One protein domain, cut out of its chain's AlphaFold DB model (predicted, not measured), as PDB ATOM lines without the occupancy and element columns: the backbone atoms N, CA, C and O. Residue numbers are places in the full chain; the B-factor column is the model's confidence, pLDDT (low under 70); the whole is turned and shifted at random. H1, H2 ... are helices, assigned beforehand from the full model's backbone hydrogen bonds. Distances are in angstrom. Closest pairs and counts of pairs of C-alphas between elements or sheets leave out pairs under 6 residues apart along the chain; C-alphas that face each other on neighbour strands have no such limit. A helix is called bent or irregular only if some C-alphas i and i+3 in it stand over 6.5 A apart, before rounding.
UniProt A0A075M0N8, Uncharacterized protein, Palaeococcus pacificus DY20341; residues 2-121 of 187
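AT A GLANCE: This is residues 2 to 121 of the 187 residues of an uncharacterized protein of Palaeococcus pacificus DY20341 (UniProt A0A075M0N8). Six helices lie side by side in an up-and-down bundle, with H1 and the bent helix H4 in its middle. The hairpin of H2 and H3 packs on one side of H1 and the hairpin of H5 and H6 on the other, while residues 86 to 91, of which 91 belongs to H5, stick out at one end. The bundle takes H1, H2, H3, H4b, H5 and H6, each running against the one before it in the chain. The printed part has 120 residues, with named helices H1 to H6 in that order and no named strand: the class is all helix. It is compact, with a radius of gyration of the C-alphas of 14.2 A and spans of 39 by 36 by 20 A.

IN THESE COORDINATES: Begin with the longest helix, H4, residues 59 to 81, assigned as one helix by its hydrogen bonds but bent: C-alphas 67 and 70 are 7.0 A apart. Find C-alpha 59 at (165.153, 290.789, 244.035), where arm H4a begins; it runs to residue 67, and arm H4b runs from 70 to 81, 16.8 A long. H1, residues 2 to 13, begins at C-alpha 2, (156.109, 271.002, 256.559), and is 16.6 A long. Look next for H2 at residues 18 to 29, 17.6 A, and H3 at residues 33 to 50, 25.6 A. H5 is residues 91 to 102, 17.1 A, and H6 is residues 107 to 118, 17.0 A, ending at C-alpha 118, (164.857, 270.495, 250.423).

HOW THE PARTS SIT: H4a and H4b stand at a shallow tilt of 27 degrees. H4b touches H1, opposite ways, with C-alphas 71 and 7 closest at 4.8 A and a shallow tilt of 33 degrees, only just short of steep. With residues 76 to 80 alone, H4b touches H3; Val 79 and Ala 36 have the closest C-alphas, 6.9 A. H2 and H3 form a hairpin at 3 degrees, C-alphas 25 and 36 closest at 4.5 A. H1 and H2 are a hairpin too, C-alphas 11 and 19 closest at 5.8 A. Past H1, its residue 6 and Leu 100 of H5 have the closest C-alphas of those two helices, 6.5 A; they touch, the same way at 12 degrees. H5 and H6 form a hairpin at 26 degrees, C-alphas 100 and 110 closest at 4.5 A. H3 stays apart from H1, H5 and H6. Every O i to N i+4 pair is within hydrogen-bond range in H1, H4a, H4b and H6; H2 has 5 of 8, H3 13 of 14 and H5 5 of 8.

THE WHOLE: The two C-alphas farthest apart, Arg 54 and Asn 88, are 42.7 A from each other. The printed part has no cut and no long link. Mean pLDDT of the printed part is 84.9; look for values under 70 at residues 84 to 92 and 120 to 121.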
ATOM      1  N   MET A   2     155.084 269.976 256.326       82.00
ATOM      2  CA  MET A   2     156.109 271.002 256.559       82.00
ATOM      3  C   MET A   2     156.044 272.120 255.512       82.00
ATOM      4  O   MET A   2     156.263 273.281 255.848       82.00
ATOM      5  N   TRP A   3     155.689 271.802 254.261       87.69
ATOM      6  CA  TRP A   3     155.562 272.814 253.208       87.69
ATOM      7  C   TRP A   3     154.374 273.742 253.431       87.69
ATOM      8  O   TRP A   3     154.453 274.926 253.116       87.69
ATOM      9  N   LEU A   4     153.312 273.232 254.062       89.44
ATOM     10  CA  LEU A   4     152.193 274.051 254.515       89.44
ATOM     11  C   LEU A   4     152.655 275.081 255.546       89.44
ATOM     12  O   LEU A   4     152.321 276.252 255.420       89.44
ATOM     13  N   ILE A   5     153.486 274.677 256.512       89.88
ATOM     14  CA  ILE A   5     154.077 275.597 257.496       89.88
ATOM     15  C   ILE A   5     154.978 276.625 256.802       89.88
ATOM     16  O   ILE A   5     154.864 277.819 257.073       89.88
ATOM     17  N   ALA A   6     155.836 276.180 255.881       90.75
ATOM     18  CA  ALA A   6     156.706 277.069 255.120       90.75
ATOM     19  C   ALA A   6     155.904 278.113 254.326       90.75
ATOM     20  O   ALA A   6     156.196 279.301 254.428       90.75
ATOM     21  N   SER A   7     154.862 277.696 253.600       92.19
ATOM     22  CA  SER A   7     154.018 278.611 252.821       92.19
ATOM     23  C   SER A   7     153.216 279.561 253.714       92.19
ATOM     24  O   SER A   7     153.103 280.747 253.406       92.19
ATOM     25  N   LEU A   8     152.742 279.082 254.871       93.56
ATOM     26  CA  LEU A   8     152.111 279.930 255.881       93.56
ATOM     27  C   LEU A   8     153.044 281.057 256.324       93.56
ATOM     28  O   LEU A   8     152.699 282.232 256.229       93.56
ATOM     29  N   ILE A   9     154.239 280.697 256.785       92.56
ATOM     30  CA  ILE A   9     155.209 281.658 257.308       92.56
ATOM     31  C   ILE A   9     155.690 282.606 256.204       92.56
ATOM     32  O   ILE A   9     155.700 283.820 256.406       92.56
ATOM     33  N   GLY A  10     156.044 282.084 255.030       91.31
ATOM     34  CA  GLY A  10     156.488 282.906 253.908       91.31
ATOM     35  C   GLY A  10     155.403 283.866 253.418       91.31
ATOM     36  O   GLY A  10     155.680 285.026 253.113       91.31
ATOM     37  N   GLY A  11     154.147 283.429 253.462       90.81
ATOM     38  CA  GLY A  11     152.990 284.276 253.239       90.81
ATOM     39  C   GLY A  11     152.804 285.383 254.270       90.81
ATOM     40  O   GLY A  11     152.553 286.526 253.886       90.81
ATOM     41  N   PHE A  12     153.008 285.095 255.556       91.38
ATOM     42  CA  PHE A  12     153.001 286.122 256.601       91.38
ATOM     43  C   PHE A  12     154.125 287.149 256.420       91.38
ATOM     44  O   PHE A  12     153.864 288.345 256.565       91.38
ATOM     45  N   ILE A  13     155.336 286.718 256.049       91.19
ATOM     46  CA  ILE A  13     156.465 287.619 255.740       91.19
ATOM     47  C   ILE A  13     156.095 288.572 254.590       91.19
ATOM     48  O   ILE A  13     156.382 289.770 254.652       91.19
ATOM     49  N   LEU A  14     155.393 288.066 253.572       91.06
ATOM     50  CA  LEU A  14     154.886 288.857 252.445       91.06
ATOM     51  C   LEU A  14     153.559 289.583 252.726       91.06
ATOM     52  O   LEU A  14     153.063 290.290 251.854       91.06
ATOM     53  N   LYS A  15     152.990 289.443 253.931       91.50
ATOM     54  CA  LYS A  15     151.686 290.005 254.335       91.50
ATOM     55  C   LYS A  15     150.507 289.557 253.455       91.50
ATOM     56  O   LYS A  15     149.492 290.251 253.387       91.50
ATOM     57  N   ALA A  16     150.615 288.388 252.828       92.06
ATOM     58  CA  ALA A  16     149.546 287.784 252.042       92.06
ATOM     59  C   ALA A  16     148.503 287.135 252.970       92.06
ATOM     60  O   ALA A  16     148.803 286.206 253.724       92.06
ATOM     61  N   LYS A  17     147.262 287.622 252.924       92.00
ATOM     62  CA  LYS A  17     146.127 287.117 253.712       92.00
ATOM     63  C   LYS A  17     145.543 285.845 253.105       92.00
ATOM     64  O   LYS A  17     145.041 284.999 253.850       92.00
ATOM     65  N   ALA A  18     145.656 285.670 251.786       92.62
ATOM     66  CA  ALA A  18     145.191 284.493 251.048       92.62
ATOM     67  C   ALA A  18     145.706 283.180 251.649       92.62
ATOM     68  O   ALA A  18     145.044 282.150 251.605       92.62
ATOM     69  N   VAL A  19     146.881 283.232 252.267       92.25
ATOM     70  CA  VAL A  19     147.612 282.124 252.882       92.25
ATOM     71  C   VAL A  19     146.795 281.373 253.945       92.25
ATOM     72  O   VAL A  19     146.983 280.171 254.128       92.25
ATOM     73  N   VAL A  20     145.801 282.019 254.564       91.81
ATOM     74  CA  VAL A  20     144.841 281.383 255.491       91.81
ATOM     75  C   VAL A  20     143.985 280.298 254.810       91.81
ATOM     76  O   VAL A  20     143.474 279.394 255.475       91.81
ATOM     77  N   LEU A  21     143.867 280.323 253.480       93.19
ATOM     78  CA  LEU A  21     143.170 279.296 252.705       93.19
ATOM     79  C   LEU A  21     143.944 277.972 252.636       93.19
ATOM     80  O   LEU A  21     143.327 276.930 252.424       93.19
ATOM     81  N   LEU A  22     145.262 277.962 252.861       92.44
ATOM     82  CA  LEU A  22     146.058 276.728 252.818       92.44
ATOM     83  C   LEU A  22     145.679 275.734 253.937       92.44
ATOM     84  O   LEU A  22     145.443 274.565 253.628       92.44
ATOM     85  N   PRO A  23     145.521 276.145 255.214       92.06
ATOM     86  CA  PRO A  23     144.920 275.298 256.246       92.06
ATOM     87  C   PRO A  23     143.528 274.770 255.882       92.06
ATOM     88  O   PRO A  23     143.202 273.625 256.192       92.06
ATOM     89  N   LEU A  24     142.704 275.576 255.206       92.19
ATOM     90  CA  LEU A  24     141.387 275.132 254.745       92.19
ATOM     91  C   LEU A  24     141.508 274.078 253.641       92.19
ATOM     92  O   LEU A  24     140.772 273.095 253.679       92.19
ATOM     93  N   ALA A  25     142.469 274.217 252.722       91.00
ATOM     94  CA  ALA A  25     142.775 273.197 251.718       91.00
ATOM     95  C   ALA A  25     143.227 271.880 252.374       91.00
ATOM     96  O   ALA A  25     142.790 270.805 251.964       91.00
ATOM     97  N   TYR A  26     144.018 271.956 253.449       90.25
ATOM     98  CA  TYR A  26     144.398 270.795 254.263       90.25
ATOM     99  C   TYR A  26     143.201 270.118 254.949       90.25
ATOM    100  O   TYR A  26     143.103 268.892 255.002       90.25
ATOM    101  N   LEU A  27     142.261 270.890 255.496       90.75
ATOM    102  CA  LEU A  27     141.054 270.316 256.095       90.75
ATOM    103  C   LEU A  27     140.133 269.710 255.029       90.75
ATOM    104  O   LEU A  27     139.568 268.636 255.236       90.75
ATOM    105  N   ALA A  28     140.014 270.373 253.880       89.50
ATOM    106  CA  ALA A  28     139.256 269.900 252.731       89.50
ATOM    107  C   ALA A  28     139.801 268.575 252.187       89.50
ATOM    108  O   ALA A  28     139.014 267.670 251.905       89.50
ATOM    109  N   SER A  29     141.128 268.416 252.123       88.75
ATOM    110  CA  SER A  29     141.757 267.202 251.588       88.75
ATOM    111  C   SER A  29     141.465 265.961 252.422       88.75
ATOM    112  O   SER A  29     141.525 264.856 251.896       88.75
ATOM    113  N   LYS A  30     141.115 266.123 253.707       86.25
ATOM    114  CA  LYS A  30     140.652 265.008 254.552       86.25
ATOM    115  C   LYS A  30     139.278 264.478 254.142       86.25
ATOM    116  O   LYS A  30     138.960 263.342 254.471       86.25
ATOM    117  N   LYS A  31     138.455 265.296 253.472       87.88
ATOM    118  CA  LYS A  31     137.119 264.911 252.990       87.88
ATOM    119  C   LYS A  31     137.135 264.505 251.518       87.88
ATOM    120  O   LYS A  31     136.600 263.459 251.178       87.88
ATOM    121  N   SER A  32     137.709 265.341 250.653       88.75
ATOM    122  CA  SER A  32     137.809 265.093 249.211       88.75
ATOM    123  C   SER A  32     139.005 265.838 248.616       88.75
ATOM    124  O   SER A  32     139.219 267.020 248.898       88.75
ATOM    125  N   LYS A  33     139.762 265.156 247.744       85.50
ATOM    126  CA  LYS A  33     140.875 265.756 246.990       85.50
ATOM    127  C   LYS A  33     140.397 266.881 246.066       85.50
ATOM    128  O   LYS A  33     141.068 267.899 245.947       85.50
ATOM    129  N   GLU A  34     139.219 266.738 245.467       89.19
ATOM    130  CA  GLU A  34     138.637 267.732 244.553       89.19
ATOM    131  C   GLU A  34     138.319 269.039 245.281       89.19
ATOM    132  O   GLU A  34     138.614 270.125 244.786       89.19
ATOM    133  N   LEU A  35     137.782 268.938 246.500       90.56
ATOM    134  CA  LEU A  35     137.464 270.102 247.325       90.56
ATOM    135  C   LEU A  35     138.746 270.823 247.762       90.56
ATOM    136  O   LEU A  35     138.801 272.049 247.742       90.56
ATOM    137  N   ALA A  36     139.804 270.076 248.089       90.31
ATOM    138  CA  ALA A  36     141.108 270.657 248.400       90.31
ATOM    139  C   ALA A  36     141.719 271.402 247.210       90.31
ATOM    140  O   ALA A  36     142.214 272.514 247.382       90.31
ATOM    141  N   LEU A  37     141.638 270.823 246.008       90.19
ATOM    142  CA  LEU A  37     142.091 271.468 244.776       90.19
ATOM    143  C   LEU A  37     141.279 272.726 244.463       90.19
ATOM    144  O   LEU A  37     141.863 273.734 244.074       90.19
ATOM    145  N   ALA A  38     139.964 272.706 244.691       93.25
ATOM    146  CA  ALA A  38     139.127 273.892 244.539       93.25
ATOM    147  C   ALA A  38     139.554 275.012 245.505       93.25
ATOM    148  O   ALA A  38     139.750 276.150 245.080       93.25
ATOM    149  N   VAL A  39     139.775 274.699 246.787       93.56
ATOM    150  CA  VAL A  39     140.269 275.684 247.769       93.56
ATOM    151  C   VAL A  39     141.662 276.195 247.388       93.56
ATOM    152  O   VAL A  39     141.912 277.397 247.461       93.56
ATOM    153  N   TYR A  40     142.554 275.312 246.932       91.56
ATOM    154  CA  TYR A  40     143.891 275.686 246.468       91.56
ATOM    155  C   TYR A  40     143.847 276.579 245.213       91.56
ATOM    156  O   TYR A  40     144.629 277.521 245.086       91.56
ATOM    157  N   PHE A  41     142.903 276.339 244.302       91.00
ATOM    158  CA  PHE A  41     142.672 277.197 243.142       91.00
ATOM    159  C   PHE A  41     142.255 278.610 243.571       91.00
ATOM    160  O   PHE A  41     142.868 279.587 243.140       91.00
ATOM    161  N   PHE A  42     141.275 278.730 244.474       93.75
ATOM    162  CA  PHE A  42     140.869 280.034 245.012       93.75
ATOM    163  C   PHE A  42     142.002 280.734 245.765       93.75
ATOM    164  O   PHE A  42     142.159 281.946 245.628       93.75
ATOM    165  N   TYR A  43     142.821 279.977 246.501       93.62
ATOM    166  CA  TYR A  43     144.048 280.489 247.107       93.62
ATOM    167  C   TYR A  43     144.952 281.160 246.067       93.62
ATOM    168  O   TYR A  43     145.315 282.319 246.250       93.62
ATOM    169  N   GLY A  44     145.256 280.475 244.962       90.06
ATOM    170  CA  GLY A  44     146.088 281.029 243.894       90.06
ATOM    171  C   GLY A  44     145.497 282.301 243.281       90.06
ATOM    172  O   GLY A  44     146.204 283.295 243.139       90.06
ATOM    173  N   VAL A  45     144.193 282.305 242.981       90.56
ATOM    174  CA  VAL A  45     143.502 283.471 242.397       90.56
ATOM    175  C   VAL A  45     143.575 284.693 243.313       90.56
ATOM    176  O   VAL A  45     143.863 285.796 242.853       90.56
ATOM    177  N   ILE A  46     143.329 284.513 244.613       91.81
ATOM    178  CA  ILE A  46     143.371 285.622 245.573       91.81
ATOM    179  C   ILE A  46     144.816 286.082 245.778       91.81
ATOM    180  O   ILE A  46     145.069 287.284 245.833       91.81
ATOM    181  N   LEU A  47     145.769 285.150 245.816       90.19
ATOM    182  CA  LEU A  47     147.175 285.463 246.032       90.19
ATOM    183  C   LEU A  47     147.758 286.384 244.954       90.19
ATOM    184  O   LEU A  47     148.527 287.286 245.281       90.19
ATOM    185  N   VAL A  48     147.360 286.202 243.692       85.56
ATOM    186  CA  VAL A  48     147.805 287.052 242.572       85.56
ATOM    187  C   VAL A  48     147.432 288.527 242.782       85.56
ATOM    188  O   VAL A  48     148.163 289.407 242.338       85.56
ATOM    189  N   ASN A  49     146.338 288.813 243.495       84.69
ATOM    190  CA  ASN A  49     145.936 290.189 243.806       84.69
ATOM    191  C   ASN A  49     146.682 290.785 245.008       84.69
ATOM    192  O   ASN A  49     146.682 292.000 245.190       84.69
ATOM    193  N   GLU A  50     147.283 289.949 245.852       85.44
ATOM    194  CA  GLU A  50     147.960 290.390 247.076       85.44
ATOM    195  C   GLU A  50     149.469 290.539 246.891       85.44
ATOM    196  O   GLU A  50     150.092 291.367 247.555       85.44
ATOM    197  N   VAL A  51     150.059 289.751 245.990       83.50
ATOM    198  CA  VAL A  51     151.503 289.716 245.775       83.50
ATOM    199  C   VAL A  51     151.817 290.108 244.337       83.50
ATOM    200  O   VAL A  51     151.728 289.298 243.416       83.50
ATOM    201  N   PHE A  52     152.199 291.371 244.150       79.50
ATOM    202  CA  PHE A  52     152.540 291.921 242.844       79.50
ATOM    203  C   PHE A  52     154.054 291.891 242.612       79.50
ATOM    204  O   PHE A  52     154.820 292.445 243.399       79.50
ATOM    205  N   ILE A  53     154.480 291.277 241.507       79.50
ATOM    206  CA  ILE A  53     155.879 291.248 241.067       79.50
ATOM    207  C   ILE A  53     155.953 291.930 239.705       79.50
ATOM    208  O   ILE A  53     155.299 291.498 238.758       79.50
ATOM    209  N   ARG A  54     156.774 292.977 239.587       78.38
ATOM    210  CA  ARG A  54     156.960 293.698 238.317       78.38
ATOM    211  C   ARG A  54     157.925 292.993 237.358       78.38
ATOM    212  O   ARG A  54     157.753 293.080 236.149       78.38
ATOM    213  N   ASP A  55     158.945 292.334 237.906       82.19
ATOM    214  CA  ASP A  55     159.986 291.608 237.173       82.19
ATOM    215  C   ASP A  55     160.354 290.337 237.959       82.19
ATOM    216  O   ASP A  55     160.749 290.416 239.127       82.19
ATOM    217  N   VAL A  56     160.234 289.167 237.326       81.38
ATOM    218  CA  VAL A  56     160.518 287.854 237.931       81.38
ATOM    219  C   VAL A  56     161.993 287.704 238.327       81.38
ATOM    220  O   VAL A  56     162.286 287.024 239.313       81.38
ATOM    221  N   LEU A  57     162.924 288.346 237.611       84.44
ATOM    222  CA  LEU A  57     164.359 288.313 237.926       84.44
ATOM    223  C   LEU A  57     164.788 289.405 238.914       84.44
ATOM    224  O   LEU A  57     165.954 289.444 239.315       84.44
ATOM    225  N   SER A  58     163.879 290.292 239.324       87.06
ATOM    226  CA  SER A  58     164.175 291.261 240.378       87.06
ATOM    227  C   SER A  58     164.372 290.571 241.728       87.06
ATOM    228  O   SER A  58     163.893 289.459 241.960       87.06
ATOM    229  N   TYR A  59     165.034 291.264 242.657       85.44
ATOM    230  CA  TYR A  59     165.153 290.789 244.035       85.44
ATOM    231  C   TYR A  59     163.780 290.471 244.646       85.44
ATOM    232  O   TYR A  59     163.616 289.419 245.253       85.44
ATOM    233  N   GLU A  60     162.777 291.328 244.429       86.75
ATOM    234  CA  GLU A  60     161.407 291.102 244.906       86.75
ATOM    235  C   GLU A  60     160.755 289.877 244.256       86.75
ATOM    236  O   GLU A  60     160.052 289.127 244.938       86.75
ATOM    237  N   GLY A  61     161.024 289.637 242.970       86.25
ATOM    238  CA  GLY A  61     160.539 288.467 242.244       86.25
ATOM    239  C   GLY A  61     161.112 287.162 242.785       86.25
ATOM    240  O   GLY A  61     160.358 286.258 243.147       86.25
ATOM    241  N   VAL A  62     162.436 287.093 242.939       85.44
ATOM    242  CA  VAL A  62     163.125 285.926 243.515       85.44
ATOM    243  C   VAL A  62     162.716 285.714 244.974       85.44
ATOM    244  O   VAL A  62     162.392 284.591 245.367       85.44
ATOM    245  N   ARG A  63     162.672 286.790 245.768       88.25
ATOM    246  CA  ARG A  63     162.220 286.771 247.167       88.25
ATOM    247  C   ARG A  63     160.813 286.197 247.267       88.25
ATOM    248  O   ARG A  63     160.592 285.258 248.024       88.25
ATOM    249  N   THR A  64     159.883 286.700 246.462       90.12
ATOM    250  CA  THR A  64     158.509 286.195 246.430       90.12
ATOM    251  C   THR A  64     158.467 284.733 246.012       90.12
ATOM    252  O   THR A  64     157.811 283.917 246.660       90.12
ATOM    253  N   PHE A  65     159.202 284.371 244.962       86.88
ATOM    254  CA  PHE A  65     159.217 283.006 244.463       86.88
ATOM    255  C   PHE A  65     159.630 282.005 245.550       86.88
ATOM    256  O   PHE A  65     158.950 280.999 245.752       86.88
ATOM    257  N   ILE A  66     160.699 282.301 246.292       86.50
ATOM    258  CA  ILE A  66     161.205 281.419 247.352       86.50
ATOM    259  C   ILE A  66     160.291 281.432 248.582       86.50
ATOM    260  O   ILE A  66     160.074 280.383 249.185       86.50
ATOM    261  N   LEU A  67     159.759 282.597 248.967       89.69
ATOM    262  CA  LEU A  67     158.935 282.727 250.171       89.69
ATOM    263  C   LEU A  67     157.554 282.091 250.014       89.69
ATOM    264  O   LEU A  67     157.062 281.501 250.970       89.69
ATOM    265  N   ILE A  68     156.918 282.188 248.842       89.69
ATOM    266  CA  ILE A  68     155.526 281.742 248.697       89.69
ATOM    267  C   ILE A  68     155.277 280.810 247.525       89.69
ATOM    268  O   ILE A  68     154.601 279.801 247.712       89.69
ATOM    269  N   VAL A  69     155.823 281.083 246.338       87.75
ATOM    270  CA  VAL A  69     155.491 280.291 245.143       87.75
ATOM    271  C   VAL A  69     155.999 278.862 245.306       87.75
ATOM    272  O   VAL A  69     155.221 277.917 245.203       87.75
ATOM    273  N   LEU A  70     157.282 278.702 245.631       85.50
ATOM    274  CA  LEU A  70     157.906 277.398 245.817       85.50
ATOM    275  C   LEU A  70     157.243 276.600 246.960       85.50
ATOM    276  O   LEU A  70     156.806 275.478 246.696       85.50
ATOM    277  N   PRO A  71     157.088 277.135 248.189       89.19
ATOM    278  CA  PRO A  71     156.373 276.432 249.247       89.19
ATOM    279  C   PRO A  71     154.943 276.053 248.868       89.19
ATOM    280  O   PRO A  71     154.510 274.951 249.181       89.19
ATOM    281  N   SER A  72     154.216 276.917 248.158       89.25
ATOM    282  CA  SER A  72     152.830 276.635 247.766       89.25
ATOM    283  C   SER A  72     152.730 275.527 246.731       89.25
ATOM    284  O   SER A  72     151.900 274.635 246.880       89.25
ATOM    285  N   LEU A  73     153.623 275.505 245.738       85.69
ATOM    286  CA  LEU A  73     153.716 274.384 244.798       85.69
ATOM    287  C   LEU A  73     153.992 273.062 245.526       85.69
ATOM    288  O   LEU A  73     153.405 272.034 245.191       85.69
ATOM    289  N   MET A  74     154.831 273.087 246.562       85.06
ATOM    290  CA  MET A  74     155.065 271.904 247.389       85.06
ATOM    291  C   MET A  74     153.840 271.538 248.241       85.06
ATOM    292  O   MET A  74     153.566 270.356 248.430       85.06
ATOM    293  N   VAL A  75     153.047 272.512 248.697       88.00
ATOM    294  CA  VAL A  75     151.744 272.242 249.329       88.00
ATOM    295  C   VAL A  75     150.779 271.584 248.351       88.00
ATOM    296  O   VAL A  75     150.106 270.634 248.733       88.00
ATOM    297  N   LEU A  76     150.717 272.031 247.092       85.69
ATOM    298  CA  LEU A  76     149.888 271.384 246.071       85.69
ATOM    299  C   LEU A  76     150.267 269.913 245.902       85.69
ATOM    300  O   LEU A  76     149.392 269.052 245.827       85.69
ATOM    301  N   LYS A  77     151.566 269.616 245.895       81.19
ATOM    302  CA  LYS A  77     152.046 268.238 245.889       81.19
ATOM    303  C   LYS A  77     151.550 267.454 247.108       81.19
ATOM    304  O   LYS A  77     150.978 266.381 246.932       81.19
ATOM    305  N   GLU A  78     151.673 268.013 248.314       82.56
ATOM    306  CA  GLU A  78     151.134 267.392 249.535       82.56
ATOM    307  C   GLU A  78     149.606 267.179 249.466       82.56
ATOM    308  O   GLU A  78     149.097 266.182 249.976       82.56
ATOM    309  N   VAL A  79     148.858 268.071 248.806       83.69
ATOM    310  CA  VAL A  79     147.411 267.906 248.566       83.69
ATOM    311  C   VAL A  79     147.134 266.719 247.634       83.69
ATOM    312  O   VAL A  79     146.202 265.951 247.884       83.69
ATOM    313  N   LEU A  80     147.925 266.560 246.567       81.69
ATOM    314  CA  LEU A  80     147.754 265.499 245.566       81.69
ATOM    315  C   LEU A  80     148.127 264.113 246.111       81.69
ATOM    316  O   LEU A  80     147.355 263.158 245.954       81.69
ATOM    317  N   GLU A  81     149.280 264.016 246.775       78.50
ATOM    318  CA  GLU A  81     149.771 262.789 247.419       78.50
ATOM    319  C   GLU A  81     148.923 262.428 248.652       78.50
ATOM    320  O   GLU A  81     148.745 261.255 248.971       78.50
ATOM    321  N   GLY A  82     148.278 263.426 249.258       70.75
ATOM    322  CA  GLY A  82     147.573 263.304 250.525       70.75
ATOM    323  C   GLY A  82     148.511 263.673 251.667       70.75
ATOM    324  O   GLY A  82     149.660 263.245 251.725       70.75
ATOM    325  N   PHE A  83     148.032 264.501 252.596       70.50
ATOM    326  CA  PHE A  83     148.883 264.959 253.683       70.50
ATOM    327  C   PHE A  83     149.195 263.823 254.655       70.50
ATOM    328  O   PHE A  83     148.391 263.491 255.530       70.50
ATOM    329  N   GLU A  84     150.403 263.287 254.554       63.38
ATOM    330  CA  GLU A  84     150.931 262.357 255.538       63.38
ATOM    331  C   GLU A  84     151.422 263.129 256.768       63.38
ATOM    332  O   GLU A  84     152.281 264.016 256.692       63.38
ATOM    333  N   VAL A  85     150.842 262.812 257.926       64.69
ATOM    334  CA  VAL A  85     151.386 263.232 259.218       64.69
ATOM    335  C   VAL A  85     152.411 262.175 259.617       64.69
ATOM    336  O   VAL A  85     152.014 261.031 259.862       64.69
ATOM    337  N   PRO A  86     153.712 262.501 259.683       63.59
ATOM    338  CA  PRO A  86     154.694 261.541 260.161       63.59
ATOM    339  C   PRO A  86     154.335 261.143 261.599       63.59
ATOM    340  O   PRO A  86     154.215 261.996 262.476       63.59
ATOM    341  N   LYS A  87     154.123 259.840 261.834       58.62
ATOM    342  CA  LYS A  87     153.725 259.296 263.149       58.62
ATOM    343  C   LYS A  87     154.778 259.544 264.237       58.62
ATOM    344  O   LYS A  87     154.412 259.634 265.401       58.62
ATOM    345  N   ASN A  88     156.047 259.692 263.848       63.53
ATOM    346  CA  ASN A  88     157.144 260.116 264.711       63.53
ATOM    347  C   ASN A  88     157.760 261.399 264.144       63.53
ATOM    348  O   ASN A  88     158.195 261.430 262.992       63.53
ATOM    349  N   ILE A  89     157.795 262.456 264.953       64.75
ATOM    350  CA  ILE A  89     158.511 263.686 264.617       64.75
ATOM    351  C   ILE A  89     159.976 263.457 264.986       64.75
ATOM    352  O   ILE A  89     160.364 263.613 266.142       64.75
ATOM    353  N   ASP A  90     160.791 263.064 264.010       66.50
ATOM    354  CA  ASP A  90     162.236 263.002 264.211       66.50
ATOM    355  C   ASP A  90     162.768 264.399 264.551       66.50
ATOM    356  O   ASP A  90     162.423 265.385 263.896       66.50
ATOM    357  N   ALA A  91     163.668 264.492 265.534       66.75
ATOM    358  CA  ALA A  91     164.288 265.759 265.947       66.75
ATOM    359  C   ALA A  91     164.970 266.511 264.786       66.75
ATOM    360  O   ALA A  91     165.127 267.729 264.812       66.75
ATOM    361  N   ILE A  92     165.329 265.785 263.728       69.44
ATOM    362  CA  ILE A  92     165.915 266.319 262.496       69.44
ATOM    363  C   ILE A  92     164.900 267.162 261.704       69.44
ATOM    364  O   ILE A  92     165.298 268.124 261.054       69.44
ATOM    365  N   LEU A  93     163.601 266.857 261.786       70.94
ATOM    366  CA  LEU A  93     162.528 267.614 261.128       70.94
ATOM    367  C   LEU A  93     162.167 268.903 261.882       70.94
ATOM    368  O   LEU A  93     161.648 269.841 261.282       70.94
ATOM    369  N   LEU A  94     162.478 268.986 263.181       78.50
ATOM    370  CA  LEU A  94     162.294 270.206 263.976       78.50
ATOM    371  C   LEU A  94     163.291 271.303 263.584       78.50
ATOM    372  O   LEU A  94     162.960 272.485 263.651       78.50
ATOM    373  N   PHE A  95     164.490 270.923 263.139       82.00
ATOM    374  CA  PHE A  95     165.547 271.876 262.813       82.00
ATOM    375  C   PHE A  95     165.154 272.845 261.675       82.00
ATOM    376  O   PHE A  95     165.178 274.051 261.919       82.00
ATOM    377  N   PRO A  96     164.688 272.398 260.487       86.06
ATOM    378  CA  PRO A  96     164.204 273.316 259.455       86.06
ATOM    379  C   PRO A  96     163.036 274.194 259.922       86.06
ATOM    380  O   PRO A  96     162.989 275.376 259.592       86.06
ATOM    381  N   ILE A  97     162.120 273.646 260.729       86.62
ATOM    382  CA  ILE A  97     160.951 274.377 261.241       86.62
ATOM    383  C   ILE A  97     161.388 275.565 262.105       86.62
ATOM    384  O   ILE A  97     160.869 276.666 261.929       86.62
ATOM    385  N   ILE A  98     162.369 275.379 262.993       88.50
ATOM    386  CA  ILE A  98     162.909 276.466 263.826       88.50
ATOM    387  C   ILE A  98     163.458 277.596 262.947       88.50
ATOM    388  O   ILE A  98     163.154 278.762 263.192       88.50
ATOM    389  N   PHE A  99     164.211 277.261 261.897       89.25
ATOM    390  CA  PHE A  99     164.741 278.252 260.955       89.25
ATOM    391  C   PHE A  99     163.638 278.995 260.197       89.25
ATOM    392  O   PHE A  99     163.731 280.212 260.045       89.25
ATOM    393  N   LEU A 100     162.568 278.305 259.787       90.50
ATOM    394  CA  LEU A 100     161.411 278.961 259.174       90.50
ATOM    395  C   LEU A 100     160.767 279.974 260.127       90.50
ATOM    396  O   LEU A 100     160.520 281.105 259.721       90.50
ATOM    397  N   PHE A 101     160.537 279.608 261.393       91.00
ATOM    398  CA  PHE A 101     159.953 280.525 262.381       91.00
ATOM    399  C   PHE A 101     160.864 281.716 262.686       91.00
ATOM    400  O   PHE A 101     160.392 282.852 262.719       91.00
ATOM    401  N   LEU A 102     162.172 281.489 262.845       90.62
ATOM    402  CA  LEU A 102     163.155 282.574 262.962       90.62
ATOM    403  C   LEU A 102     163.192 283.457 261.707       90.62
ATOM    404  O   LEU A 102     163.499 284.645 261.788       90.62
ATOM    405  N   GLY A 103     162.802 282.890 260.567       88.19
ATOM    406  CA  GLY A 103     162.564 283.573 259.306       88.19
ATOM    407  C   GLY A 103     161.618 284.770 259.381       88.19
ATOM    408  O   GLY A 103     161.791 285.722 258.624       88.19
ATOM    409  N   ILE A 104     160.667 284.763 260.323       88.88
ATOM    410  CA  ILE A 104     159.756 285.893 260.571       88.88
ATOM    411  C   ILE A 104     160.532 287.125 261.054       88.88
ATOM    412  O   ILE A 104     160.180 288.251 260.714       88.88
ATOM    413  N   LEU A 105     161.585 286.912 261.848       90.19
ATOM    414  CA  LEU A 105     162.450 287.982 262.344       90.19
ATOM    415  C   LEU A 105     163.506 288.357 261.299       90.19
ATOM    416  O   LEU A 105     163.781 289.540 261.095       90.19
ATOM    417  N   HIS A 106     164.100 287.355 260.641       87.81
ATOM    418  CA  HIS A 106     165.176 287.533 259.666       87.81
ATOM    419  C   HIS A 106     164.990 286.632 258.443       87.81
ATOM    420  O   HIS A 106     165.214 285.426 258.508       87.81
ATOM    421  N   GLU A 107     164.696 287.231 257.288       84.44
ATOM    422  CA  GLU A 107     164.381 286.512 256.041       84.44
ATOM    423  C   GLU A 107     165.467 285.525 255.590       84.44
ATOM    424  O   GLU A 107     165.167 284.456 255.064       84.44
ATOM    425  N   VAL A 108     166.742 285.832 255.849       87.00
ATOM    426  CA  VAL A 108     167.867 284.937 255.524       87.00
ATOM    427  C   VAL A 108     167.730 283.580 256.227       87.00
ATOM    428  O   VAL A 108     168.047 282.540 255.645       87.00
ATOM    429  N   LEU A 109     167.209 283.566 257.458       89.94
ATOM    430  CA  LEU A 109     166.973 282.335 258.213       89.94
ATOM    431  C   LEU A 109     165.812 281.530 257.627       89.94
ATOM    432  O   LEU A 109     165.877 280.301 257.617       89.94
ATOM    433  N   PHE A 110     164.808 282.203 257.054       89.31
ATOM    434  CA  PHE A 110     163.744 281.525 256.320       89.31
ATOM    435  C   PHE A 110     164.316 280.758 255.125       89.31
ATOM    436  O   PHE A 110     164.025 279.574 254.949       89.31
ATOM    437  N   PHE A 111     165.175 281.406 254.329       87.19
ATOM    438  CA  PHE A 111     165.816 280.762 253.180       87.19
ATOM    439  C   PHE A 111     166.658 279.558 253.600       87.19
ATOM    440  O   PHE A 111     166.572 278.506 252.968       87.19
ATOM    441  N   ALA A 112     167.408 279.673 254.697       85.56
ATOM    442  CA  ALA A 112     168.124 278.537 255.267       85.56
ATOM    443  C   ALA A 112     167.162 277.395 255.647       85.56
ATOM    444  O   ALA A 112     167.421 276.243 255.305       85.56
ATOM    445  N   GLY A 113     166.019 277.705 256.271       86.94
ATOM    446  CA  GLY A 113     164.970 276.731 256.589       86.94
ATOM    447  C   GLY A 113     164.442 275.987 255.359       86.94
ATOM    448  O   GLY A 113     164.375 274.758 255.373       86.94
ATOM    449  N   ILE A 114     164.154 276.706 254.267       86.19
ATOM    450  CA  ILE A 114     163.748 276.104 252.985       86.19
ATOM    451  C   ILE A 114     164.843 275.184 252.440       86.19
ATOM    452  O   ILE A 114     164.552 274.053 252.055       86.19
ATOM    453  N   ILE A 115     166.106 275.619 252.446       83.25
ATOM    454  CA  ILE A 115     167.234 274.792 251.993       83.25
ATOM    455  C   ILE A 115     167.308 273.505 252.825       83.25
ATOM    456  O   ILE A 115     167.350 272.412 252.263       83.25
ATOM    457  N   PHE A 116     167.242 273.596 254.153       81.94
ATOM    458  CA  PHE A 116     167.263 272.410 255.013       81.94
ATOM    459  C   PHE A 116     166.060 271.480 254.789       81.94
ATOM    460  O   PHE A 116     166.210 270.264 254.906       81.94
ATOM    461  N   MET A 117     164.892 272.017 254.420       80.19
ATOM    462  CA  MET A 117     163.722 271.213 254.042       80.19
ATOM    463  C   MET A 117     163.856 270.515 252.688       80.19
ATOM    464  O   MET A 117     163.276 269.446 252.505       80.19
ATOM    465  N   VAL A 118     164.585 271.104 251.737       74.62
ATOM    466  CA  VAL A 118     164.857 270.495 250.423       74.62
ATOM    467  C   VAL A 118     165.944 269.422 250.528       74.62
ATOM    468  O   VAL A 118     165.899 268.425 249.807       74.62
ATOM    469  N   PHE A 119     166.886 269.584 251.464       71.62
ATOM    470  CA  PHE A 119     168.008 268.668 251.685       71.62
ATOM    471  C   PHE A 119     167.969 267.938 253.046       71.62
ATOM    472  O   PHE A 119     168.976 267.932 253.763       71.62
ATOM    473  N   PRO A 120     166.867 267.273 253.444       57.78
ATOM    474  CA  PRO A 120     166.869 266.496 254.670       57.78
ATOM    475  C   PRO A 120     167.715 265.238 254.427       57.78
ATOM    476  O   PRO A 120     167.386 264.439 253.553       57.78
ATOM    477  N   LYS A 121     168.841 265.108 255.153       49.12
ATOM    478  CA  LYS A 121     169.737 263.928 255.228       49.12
ATOM    479  C   LYS A 121     169.577 262.932 254.063       49.12
ATOM    480  O   LYS A 121     168.821 261.983 254.211       49.12
TER     481      LYS A 121